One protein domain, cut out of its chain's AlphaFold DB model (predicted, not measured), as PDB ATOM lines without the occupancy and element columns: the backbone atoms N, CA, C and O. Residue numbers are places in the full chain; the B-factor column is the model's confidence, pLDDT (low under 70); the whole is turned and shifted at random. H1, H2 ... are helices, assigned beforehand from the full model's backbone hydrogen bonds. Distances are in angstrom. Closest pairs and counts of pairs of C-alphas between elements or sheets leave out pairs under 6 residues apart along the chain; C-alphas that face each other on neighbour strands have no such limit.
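This is residues 485 to 571 of the 588 residues of an uncharacterized protein of Periconia macrospinosa (UniProt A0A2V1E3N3). H3 lies in the middle of a rounded helical body, with part of H1 packed along one side and H5 crossing it on another, while H4 packs across the first residues of H5. H2 sits off from them, touching no helix. The printed part has 87 residues, with five named helices, H1 to H5, and no named strand: all helix. It is compact, radius of gyration of the C-alphas 12.6 A, spanning 32 by 28 by 21 A.

H1, residues 486 to 498, begins at C-alpha (44.789, -1.787, 50.065) and measures 18.1 A. H2 is residues 508 to 512, H3 524 to 534, 15.1 A, and H4 542 to 549. H5, residues 555 to 571, 24.5 A, ends at (14.031, 2.009, 41.642).

H1 touches H3 with residues 492 to 496 alone, at a shallow tilt of 24 degrees, opposite ways; the closest C-alphas, Leu 496 and Ala 529, are 6.2 A apart. H3 touches H5 about perpendicular, 84 degrees, closest C-alphas Gln 531 and Leu 565, 6.6 A. H4 touches residues 555 to 559 of H5 alone, about perpendicular, 85 degrees, closest C-alphas Lys 543 and Ala 555, 4.8 A. H3 and H4 are near each other. In each helix every O i to N i+4 pair is within hydrogen-bond range.

The farthest C-alphas, His 512 and Arg 571, are 37.6 A apart. The printed part has no cut; the link H2 to H3 is long, and its residues 515 to 520 have pLDDT under 70.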
ATOM      1  N   ASN A 485      42.008   0.313  53.531       96.12
ATOM      2  CA  ASN A 485      42.956  -0.769  53.286       96.12
ATOM      3  C   ASN A 485      43.238  -0.932  51.779       96.12
ATOM      4  O   ASN A 485      42.443  -0.518  50.929       96.12
ATOM      5  N   ASP A 486      44.364  -1.569  51.455       96.69
ATOM      6  CA  ASP A 486      44.789  -1.787  50.065       96.69
ATOM      7  C   ASP A 486      43.769  -2.609  49.268       96.69
ATOM      8  O   ASP A 486      43.590  -2.385  48.075       96.69
ATOM      9  N   GLU A 487      43.022  -3.491  49.936       96.56
ATOM     10  CA  GLU A 487      41.944  -4.274  49.330       96.56
ATOM     11  C   GLU A 487      40.792  -3.389  48.827       96.56
ATOM     12  O   GLU A 487      40.347  -3.541  47.692       96.56
ATOM     13  N   THR A 488      40.343  -2.407  49.618       95.38
ATOM     14  CA  THR A 488      39.295  -1.466  49.188       95.38
ATOM     15  C   THR A 488      39.790  -0.589  48.040       95.38
ATOM     16  O   THR A 488      39.041  -0.331  47.097       95.38
ATOM     17  N   LYS A 489      41.055  -0.149  48.087       97.44
ATOM     18  CA  LYS A 489      41.667   0.634  47.003       97.44
ATOM     19  C   LYS A 489      41.769  -0.182  45.712       97.44
ATOM     20  O   LYS A 489      41.386   0.314  44.654       97.44
ATOM     21  N   ALA A 490      42.213  -1.436  45.800       96.69
ATOM     22  CA  ALA A 490      42.296  -2.357  44.669       96.69
ATOM     23  C   ALA A 490      40.910  -2.694  44.098       96.69
ATOM     24  O   ALA A 490      40.735  -2.701  42.881       96.69
ATOM     25  N   SER A 491      39.911  -2.897  44.960       96.50
ATOM     26  CA  SER A 491      38.522  -3.129  44.552       96.50
ATOM     27  C   SER A 491      37.938  -1.918  43.818       96.50
ATOM     28  O   SER A 491      37.353  -2.080  42.747       96.50
ATOM     29  N   LEU A 492      38.159  -0.697  44.324       96.94
ATOM     30  CA  LEU A 492      37.748   0.526  43.631       96.94
ATOM     31  C   LEU A 492      38.445   0.662  42.273       96.94
ATOM     32  O   LEU A 492      37.786   0.967  41.283       96.94
ATOM     33  N   LYS A 493      39.763   0.438  42.228       97.88
ATOM     34  CA  LYS A 493      40.554   0.502  40.996       97.88
ATOM     35  C   LYS A 493      40.010  -0.463  39.944       97.88
ATOM     36  O   LYS A 493      39.654  -0.025  38.858       97.88
ATOM     37  N   SER A 494      39.825  -1.732  40.313       96.69
ATOM     38  CA  SER A 494      39.239  -2.751  39.437       96.69
ATOM     39  C   SER A 494      37.832  -2.364  38.970       96.69
ATOM     40  O   SER A 494      37.526  -2.473  37.784       96.69
ATOM     41  N   ALA A 495      36.983  -1.837  39.859       95.81
ATOM     42  CA  ALA A 495      35.648  -1.379  39.484       95.81
ATOM     43  C   ALA A 495      35.681  -0.218  38.474       95.81
ATOM     44  O   ALA A 495      34.851  -0.180  37.566       95.81
ATOM     45  N   LEU A 496      36.620   0.723  38.607       97.06
ATOM     46  CA  LEU A 496      36.791   1.847  37.679       97.06
ATOM     47  C   LEU A 496      37.405   1.415  36.344       97.06
ATOM     48  O   LEU A 496      36.966   1.898  35.303       97.06
ATOM     49  N   ASP A 497      38.347   0.472  36.365       96.25
ATOM     50  CA  ASP A 497      38.936  -0.123  35.161       96.25
ATOM     51  C   ASP A 497      37.887  -0.884  34.332       96.25
ATOM     52  O   ASP A 497      37.914  -0.830  33.104       96.25
ATOM     53  N   HIS A 498      36.927  -1.552  34.985       92.31
ATOM     54  CA  HIS A 498      35.843  -2.271  34.306       92.31
ATOM     55  C   HIS A 498      34.690  -1.385  33.839       92.31
ATOM     56  O   HIS A 498      33.972  -1.758  32.913       92.31
ATOM     57  N   SER A 499      34.459  -0.260  34.511       92.06
ATOM     58  CA  SER A 499      33.298   0.587  34.246       92.06
ATOM     59  C   SER A 499      33.685   1.791  33.399       92.06
ATOM     60  O   SER A 499      33.477   1.776  32.189       92.06
ATOM     61  N   SER A 500      34.231   2.837  34.010       94.00
ATOM     62  CA  SER A 500      34.898   3.965  33.364       94.00
ATOM     63  C   SER A 500      35.601   4.811  34.427       94.00
ATOM     64  O   SER A 500      35.045   5.068  35.498       94.00
ATOM     65  N   TRP A 501      36.790   5.318  34.104       97.19
ATOM     66  CA  TRP A 501      37.417   6.405  34.858       97.19
ATOM     67  C   TRP A 501      36.691   7.732  34.590       97.19
ATOM     68  O   TRP A 501      36.136   7.897  33.503       97.19
ATOM     69  N   PRO A 502      36.699   8.701  35.530       96.44
ATOM     70  CA  PRO A 502      36.206  10.046  35.248       96.44
ATOM     71  C   PRO A 502      36.885  10.644  34.024       96.44
ATOM     72  O   PRO A 502      38.059  10.372  33.766       96.44
ATOM     73  N   SER A 503      36.169  11.518  33.328       94.88
ATOM     74  CA  SER A 503      36.613  12.127  32.073       94.88
ATOM     75  C   SER A 503      37.980  12.826  32.157       94.88
ATOM     76  O   SER A 503      38.732  12.792  31.191       94.88
ATOM     77  N   HIS A 504      38.367  13.402  33.303       94.62
ATOM     78  CA  HIS A 504      39.692  14.027  33.481       94.62
ATOM     79  C   HIS A 504      40.824  13.029  33.795       94.62
ATOM     80  O   HIS A 504      41.973  13.437  33.916       94.62
ATOM     81  N   LEU A 505      40.523  11.736  33.952       96.44
ATOM     82  CA  LEU A 505      41.481  10.645  34.205       96.44
ATOM     83  C   LEU A 505      41.468   9.581  33.093       96.44
ATOM     84  O   LEU A 505      42.039   8.496  33.257       96.44
ATOM     85  N   THR A 506      40.819   9.855  31.959       94.75
ATOM     86  CA  THR A 506      40.828   8.961  30.790       94.75
ATOM     87  C   THR A 506      42.089   9.124  29.944       94.75
ATOM     88  O   THR A 506      42.541   8.139  29.365       94.75
ATOM     89  N   SER A 507      42.695  10.316  29.919       95.62
ATOM     90  CA  SER A 507      43.946  10.598  29.209       95.62
ATOM     91  C   SER A 507      44.834  11.585  29.972       95.62
ATOM     92  O   SER A 507      44.360  12.358  30.809       95.62
ATOM     93  N   LEU A 508      46.135  11.576  29.665       95.19
ATOM     94  CA  LEU A 508      47.100  12.509  30.255       95.19
ATOM     95  C   LEU A 508      46.791  13.965  29.868       95.19
ATOM     96  O   LEU A 508      46.893  14.878  30.682       95.19
ATOM     97  N   GLU A 509      46.355  14.176  28.626       94.56
ATOM     98  CA  GLU A 509      45.934  15.486  28.134       94.56
ATOM     99  C   GLU A 509      44.722  16.008  28.912       94.56
ATOM    100  O   GLU A 509      44.737  17.147  29.373       94.56
ATOM    101  N   ALA A 510      43.712  15.162  29.146       92.44
ATOM    102  CA  ALA A 510      42.549  15.531  29.947       92.44
ATOM    103  C   ALA A 510      42.937  15.840  31.403       92.44
ATOM    104  O   ALA A 510      42.424  16.804  31.976       92.44
ATOM    105  N   TYR A 511      43.883  15.083  31.970       95.12
ATOM    106  CA  TYR A 511      44.398  15.292  33.324       95.12
ATOM    107  C   TYR A 511      45.123  16.633  33.489       95.12
ATOM    108  O   TYR A 511      44.933  17.318  34.496       95.12
ATOM    109  N   HIS A 512      45.921  17.034  32.497       93.94
ATOM    110  CA  HIS A 512      46.634  18.315  32.505       93.94
ATOM    111  C   HIS A 512      45.804  19.487  31.988       93.94
ATOM    112  O   HIS A 512      46.153  20.645  32.239       93.94
ATOM    113  N   SER A 513      44.710  19.220  31.273       89.06
ATOM    114  CA  SER A 513      43.804  20.270  30.840       89.06
ATOM    115  C   SER A 513      43.239  20.975  32.075       89.06
ATOM    116  O   SER A 513      42.683  20.356  32.985       89.06
ATOM    117  N   ASN A 514      43.386  22.300  32.134       75.38
ATOM    118  CA  ASN A 514      42.706  23.116  33.136       75.38
ATOM    119  C   ASN A 514      41.219  23.124  32.791       75.38
ATOM    120  O   ASN A 514      40.723  24.054  32.154       75.38
ATOM    121  N   ALA A 515      40.528  22.042  33.147       66.50
ATOM    122  CA  ALA A 515      39.169  21.820  32.717       66.50
ATOM    123  C   ALA A 515      38.303  22.996  33.205       66.50
ATOM    124  O   ALA A 515      38.257  23.283  34.411       66.50
ATOM    125  N   PRO A 516      37.647  23.734  32.291       60.91
ATOM    126  CA  PRO A 516      36.832  24.872  32.672       60.91
ATOM    127  C   PRO A 516      35.766  24.404  33.664       60.91
ATOM    128  O   PRO A 516      35.209  23.312  33.529       60.91
ATOM    129  N   ARG A 517      35.476  25.226  34.684       65.00
ATOM    130  CA  ARG A 517      34.386  24.980  35.640       65.00
ATOM    131  C   ARG A 517      33.060  25.002  34.895       65.00
ATOM    132  O   ARG A 517      32.378  26.023  34.814       65.00
ATOM    133  N   THR A 518      32.705  23.876  34.309       55.72
ATOM    134  CA  THR A 518      31.510  23.761  33.504       55.72
ATOM    135  C   THR A 518      30.323  23.532  34.435       55.72
ATOM    136  O   THR A 518      30.255  22.576  35.208       55.72
ATOM    137  N   LYS A 519      29.310  24.398  34.317       61.78
ATOM    138  CA  LYS A 519      27.940  24.126  34.797       61.78
ATOM    139  C   LYS A 519      27.256  23.022  33.959       61.78
ATOM    140  O   LYS A 519      26.033  22.926  33.955       61.78
ATOM    141  N   SER A 520      28.026  22.244  33.192       64.62
ATOM    142  CA  SER A 520      27.542  21.292  32.195       64.62
ATOM    143  C   SER A 520      26.883  20.079  32.844       64.62
ATOM    144  O   SER A 520      27.068  19.800  34.031       64.62
ATOM    145  N   LYS A 521      26.124  19.336  32.039       88.69
ATOM    146  CA  LYS A 521      25.610  18.006  32.384       88.69
ATOM    147  C   LYS A 521      26.767  17.086  32.807       88.69
ATOM    148  O   LYS A 521      27.896  17.272  32.359       88.69
ATOM    149  N   TRP A 522      26.493  16.132  33.694       93.69
ATOM    150  CA  TRP A 522      27.448  15.071  34.022       93.69
ATOM    151  C   TRP A 522      27.664  14.196  32.791       93.69
ATOM    152  O   TRP A 522      26.677  13.825  32.152       93.69
ATOM    153  N   SER A 523      28.921  13.892  32.456       93.56
ATOM    154  CA  SER A 523      29.194  12.913  31.405       93.56
ATOM    155  C   SER A 523      28.779  11.515  31.870       93.56
ATOM    156  O   SER A 523      28.482  11.290  33.057       93.56
ATOM    157  N   ILE A 524      28.704  10.580  30.925       91.94
ATOM    158  CA  ILE A 524      28.369   9.189  31.232       91.94
ATOM    159  C   ILE A 524      29.494   8.585  32.080       91.94
ATOM    160  O   ILE A 524      29.214   7.986  33.114       91.94
ATOM    161  N   GLU A 525      30.748   8.846  31.716       94.44
ATOM    162  CA  GLU A 525      31.953   8.388  32.414       94.44
ATOM    163  C   GLU A 525      31.988   8.907  33.853       94.44
ATOM    164  O   GLU A 525      32.137   8.125  34.792       94.44
ATOM    165  N   ASP A 526      31.750  10.210  34.057       96.19
ATOM    166  CA  ASP A 526      31.738  10.809  35.392       96.19
ATOM    167  C   ASP A 526      30.604  10.239  36.261       96.19
ATOM    168  O   ASP A 526      30.765  10.044  37.469       96.19
ATOM    169  N   SER A 527      29.439   9.982  35.657       96.50
ATOM    170  CA  SER A 527      28.284   9.408  36.358       96.50
ATOM    171  C   SER A 527      28.552   7.967  36.783       96.50
ATOM    172  O   SER A 527      28.267   7.608  37.926       96.50
ATOM    173  N   THR A 528      29.131   7.168  35.890       95.69
ATOM    174  CA  THR A 528      29.512   5.776  36.145       95.69
ATOM    175  C   THR A 528      30.596   5.696  37.218       95.69
ATOM    176  O   THR A 528      30.418   4.989  38.210       95.69
ATOM    177  N   ALA A 529      31.659   6.498  37.106       97.19
ATOM    178  CA  ALA A 529      32.719   6.556  38.108       97.19
ATOM    179  C   ALA A 529      32.177   6.969  39.486       97.19
ATOM    180  O   ALA A 529      32.504   6.354  40.506       97.19
ATOM    181  N   LEU A 530      31.293   7.976  39.539       97.50
ATOM    182  CA  LEU A 530      30.653   8.379  40.791       97.50
ATOM    183  C   LEU A 530      29.786   7.254  41.363       97.50
ATOM    184  O   LEU A 530      29.790   7.055  42.576       97.50
ATOM    185  N   GLN A 531      29.059   6.519  40.522       96.81
ATOM    186  CA  GLN A 531      28.274   5.370  40.961       96.81
ATOM    187  C   GLN A 531      29.172   4.292  41.581       96.81
ATOM    188  O   GLN A 531      28.865   3.839  42.679       96.81
ATOM    189  N   CYS A 532      30.305   3.948  40.963       96.38
ATOM    190  CA  CYS A 532      31.273   3.001  41.528       96.38
ATOM    191  C   CYS A 532      31.796   3.456  42.896       96.38
ATOM    192  O   CYS A 532      31.764   2.686  43.854       96.38
ATOM    193  N   ILE A 533      32.167   4.733  43.033       96.94
ATOM    194  CA  ILE A 533      32.594   5.311  44.320       96.94
ATOM    195  C   ILE A 533      31.473   5.217  45.371       96.94
ATOM    196  O   ILE A 533      31.734   4.944  46.542       96.94
ATOM    197  N   ARG A 534      30.211   5.412  44.967       95.94
ATOM    198  CA  ARG A 534      29.035   5.297  45.846       95.94
ATOM    199  C   ARG A 534      28.670   3.868  46.219       95.94
ATOM    200  O   ARG A 534      27.884   3.702  47.146       95.94
ATOM    201  N   MET A 535      29.222   2.862  45.557       94.19
ATOM    202  CA  MET A 535      29.007   1.460  45.917       94.19
ATOM    203  C   MET A 535      30.040   0.940  46.924       94.19
ATOM    204  O   MET A 535      29.907  -0.189  47.390       94.19
ATOM    205  N   LEU A 536      31.041   1.748  47.296       94.12
ATOM    206  CA  LEU A 536      32.040   1.351  48.284       94.12
ATOM    207  C   LEU A 536      31.431   1.171  49.686       94.12
ATOM    208  O   LEU A 536      30.583   1.978  50.089       94.12
ATOM    209  N   PRO A 537      31.918   0.190  50.473       92.38
ATOM    210  CA  PRO A 537      31.504   0.015  51.867       92.38
ATOM    211  C   PRO A 537      31.776   1.262  52.717       92.38
ATOM    212  O   PRO A 537      30.944   1.677  53.520       92.38
ATOM    213  N   VAL A 538      32.935   1.892  52.502       93.31
ATOM    214  CA  VAL A 538      33.327   3.143  53.158       93.31
ATOM    215  C   VAL A 538      33.114   4.289  52.179       93.31
ATOM    216  O   VAL A 538      33.855   4.437  51.209       93.31
ATOM    217  N   GLN A 539      32.092   5.108  52.429       94.81
ATOM    218  CA  GLN A 539      31.769   6.250  51.576       94.81
ATOM    219  C   GLN A 539      32.771   7.391  51.786       94.81
ATOM    220  O   GLN A 539      32.793   7.983  52.872       94.81
ATOM    221  N   PRO A 540      33.564   7.773  50.768       95.75
ATOM    222  CA  PRO A 540      34.424   8.938  50.880       95.75
ATOM    223  C   PRO A 540      33.596  10.221  51.003       95.75
ATOM    224  O   PRO A 540      32.458  10.331  50.532       95.75
ATOM    225  N   SER A 541      34.185  11.240  51.633       97.25
ATOM    226  CA  SER A 541      33.524  12.540  51.739       97.25
ATOM    227  C   SER A 541      33.319  13.157  50.351       97.25
ATOM    228  O   SER A 541      34.208  13.120  49.503       97.25
ATOM    229  N   ASN A 542      32.186  13.831  50.132       97.31
ATOM    230  CA  ASN A 542      31.902  14.491  48.848       97.31
ATOM    231  C   ASN A 542      32.976  15.523  48.458       97.31
ATOM    232  O   ASN A 542      33.189  15.785  47.277       97.31
ATOM    233  N   LYS A 543      33.654  16.108  49.457       97.25
ATOM    234  CA  LYS A 543      34.779  17.028  49.263       97.25
ATOM    235  C   LYS A 543      36.018  16.301  48.734       97.25
ATOM    236  O   LYS A 543      36.667  16.832  47.839       97.25
ATOM    237  N   ALA A 544      36.321  15.109  49.251       96.94
ATOM    238  CA  ALA A 544      37.398  14.266  48.734       96.94
ATOM    239  C   ALA A 544      37.092  13.804  47.301       96.94
ATOM    240  O   ALA A 544      37.938  13.976  46.430       96.94
ATOM    241  N   CYS A 545      35.858  13.359  47.026       96.81
ATOM    242  CA  CYS A 545      35.423  12.994  45.671       96.81
ATOM    243  C   CYS A 545      35.579  14.153  44.682       96.81
ATOM    244  O   CYS A 545      36.181  13.985  43.629       96.81
ATOM    245  N   ALA A 546      35.064  15.338  45.027       95.94
ATOM    246  CA  ALA A 546      35.186  16.517  44.174       95.94
ATOM    247  C   ALA A 546      36.654  16.890  43.932       95.94
ATOM    248  O   ALA A 546      37.031  17.220  42.819       95.94
ATOM    249  N   LYS A 547      37.509  16.806  44.956       95.62
ATOM    250  CA  LYS A 547      38.922  17.172  44.823       95.62
ATOM    251  C   LYS A 547      39.714  16.187  43.955       95.62
ATOM    252  O   LYS A 547      40.508  16.632  43.139       95.62
ATOM    253  N   ALA A 548      39.540  14.884  44.171       96.19
ATOM    254  CA  ALA A 548      40.360  13.856  43.532       96.19
ATOM    255  C   ALA A 548      39.814  13.416  42.164       96.19
ATOM    256  O   ALA A 548      40.571  13.263  41.211       96.19
ATOM    257  N   PHE A 549      38.496  13.233  42.070       95.75
ATOM    258  CA  PHE A 549      37.840  12.592  40.929       95.75
ATOM    259  C   PHE A 549      37.004  13.547  40.074       95.75
ATOM    260  O   PHE A 549      36.679  13.202  38.948       95.75
ATOM    261  N   PHE A 550      36.621  14.724  40.574       95.62
ATOM    262  CA  PHE A 550      35.756  15.641  39.822       95.62
ATOM    263  C   PHE A 550      36.149  17.108  40.054       95.62
ATOM    264  O   PHE A 550      35.327  17.877  40.562       95.62
ATOM    265  N   PRO A 551      37.385  17.525  39.711       94.31
ATOM    266  CA  PRO A 551      37.928  18.840  40.087       94.31
ATOM    267  C   PRO A 551      37.127  20.028  39.524       94.31
ATOM    268  O   PRO A 551      37.170  21.134  40.067       94.31
ATOM    269  N   THR A 552      36.344  19.802  38.468       92.50
ATOM    270  CA  THR A 552      35.429  20.788  37.872       92.50
ATOM    271  C   THR A 552      34.093  20.913  38.609       92.50
ATOM    272  O   THR A 552      33.325  21.844  38.345       92.50
ATOM    273  N   ARG A 553      33.788  19.997  39.535       94.38
ATOM    274  CA  ARG A 553      32.514  19.905  40.256       94.38
ATOM    275  C   ARG A 553      32.659  20.364  41.701       94.38
ATOM    276  O   ARG A 553      33.700  20.246  42.338       94.38
ATOM    277  N   THR A 554      31.567  20.881  42.256       95.12
ATOM    278  CA  THR A 554      31.495  21.204  43.685       95.12
ATOM    279  C   THR A 554      31.139  19.957  44.493       95.12
ATOM    280  O   THR A 554      30.462  19.054  43.999       95.12
ATOM    281  N   ALA A 555      31.522  19.924  45.773       96.50
ATOM    282  CA  ALA A 555      31.126  18.845  46.685       96.50
ATOM    283  C   ALA A 555      29.593  18.680  46.767       96.50
ATOM    284  O   ALA A 555      29.092  17.562  46.886       96.50
ATOM    285  N   ASP A 556      28.841  19.780  46.660       95.62
ATOM    286  CA  ASP A 556      27.377  19.746  46.638       95.62
ATOM    287  C   ASP A 556      26.817  19.172  45.327       95.62
ATOM    288  O   ASP A 556      25.845  18.415  45.346       95.62
ATOM    289  N   GLY A 557      27.479  19.442  44.196       95.19
ATOM    290  CA  GLY A 557      27.169  18.812  42.912       95.19
ATOM    291  C   GLY A 557      27.371  17.297  42.958       95.19
ATOM    292  O   GLY A 557      26.477  16.549  42.569       95.19
ATOM    293  N   VAL A 558      28.498  16.841  43.518       96.81
ATOM    294  CA  VAL A 558      28.789  15.409  43.731       96.81
ATOM    295  C   VAL A 558      27.759  14.755  44.661       96.81
ATOM    296  O   VAL A 558      27.324  13.625  44.429       96.81
ATOM    297  N   ARG A 559      27.339  15.455  45.722       97.00
ATOM    298  CA  ARG A 559      26.286  14.977  46.630       97.00
ATOM    299  C   ARG A 559      24.957  14.815  45.898       97.00
ATOM    300  O   ARG A 559      24.353  13.749  45.954       97.00
ATOM    301  N   THR A 560      24.511  15.875  45.229       95.94
ATOM    302  CA  THR A 560      23.201  15.934  44.576       95.94
ATOM    303  C   THR A 560      23.095  14.900  43.462       95.94
ATOM    304  O   THR A 560      22.120  14.156  43.422       95.94
ATOM    305  N   HIS A 561      24.119  14.789  42.612       96.50
ATOM    306  CA  HIS A 561      24.138  13.789  41.542       96.50
ATOM    307  C   HIS A 561      24.228  12.366  42.089       96.50
ATOM    308  O   HIS A 561      23.467  11.498  41.673       96.50
ATOM    309  N   GLY A 562      25.065  12.140  43.107       96.19
ATOM    310  CA  GLY A 562      25.151  10.845  43.783       96.19
ATOM    311  C   GLY A 562      23.804  10.366  44.337       96.19
ATOM    312  O   GLY A 562      23.475   9.194  44.187       96.19
ATOM    313  N   LEU A 563      22.993  11.267  44.908       94.50
ATOM    314  CA  LEU A 563      21.637  10.949  45.384       94.50
ATOM    315  C   LEU A 563      20.663  10.598  44.252       94.50
ATOM    316  O   LEU A 563      19.752   9.795  44.449       94.50
ATOM    317  N   ILE A 564      20.815  11.214  43.079       93.81
ATOM    318  CA  ILE A 564      19.999  10.887  41.901       93.81
ATOM    319  C   ILE A 564      20.341   9.473  41.421       93.81
ATOM    320  O   ILE A 564      19.433   8.679  41.178       93.81
ATOM    321  N   LEU A 565      21.634   9.146  41.341       93.56
ATOM    322  CA  LEU A 565      22.111   7.831  40.911       93.56
ATOM    323  C   LEU A 565      21.660   6.719  41.865       93.56
ATOM    324  O   LEU A 565      21.131   5.708  41.407       93.56
ATOM    325  N   THR A 566      21.772   6.914  43.182       92.06
ATOM    326  CA  THR A 566      21.325   5.906  44.158       92.06
ATOM    327  C   THR A 566      19.812   5.713  44.149       92.06
ATOM    328  O   THR A 566      19.351   4.577  44.205       92.06
ATOM    329  N   LYS A 567      19.020   6.784  44.000       91.56
ATOM    330  CA  LYS A 567      17.560   6.662  43.832       91.56
ATOM    331  C   LYS A 567      17.188   5.910  42.558       91.56
ATOM    332  O   LYS A 567      16.264   5.103  42.586       91.56
ATOM    333  N   LYS A 568      17.893   6.167  41.452       89.25
ATOM    334  CA  LYS A 568      17.672   5.458  40.187       89.25
ATOM    335  C   LYS A 568      18.000   3.968  40.329       89.25
ATOM    336  O   LYS A 568      17.188   3.145  39.928       89.25
ATOM    337  N   ALA A 569      19.125   3.639  40.967       86.50
ATOM    338  CA  ALA A 569      19.531   2.259  41.234       86.50
ATOM    339  C   ALA A 569      18.600   1.530  42.224       86.50
ATOM    340  O   ALA A 569      18.421   0.322  42.122       86.50
ATOM    341  N   ALA A 570      18.000   2.247  43.180       87.25
ATOM    342  CA  ALA A 570      17.003   1.679  44.085       87.25
ATOM    343  C   ALA A 570      15.694   1.353  43.350       87.25
ATOM    344  O   ALA A 570      15.147   0.275  43.545       87.25
ATOM    345  N   ARG A 571      15.231   2.246  42.463       87.25
ATOM    346  CA  ARG A 571      14.031   2.009  41.642       87.25
ATOM    347  C   ARG A 571      14.195   0.823  40.701       87.25
ATOM    348  O   ARG A 571      13.290   0.019  40.613       87.25
TER     349      ARG A 571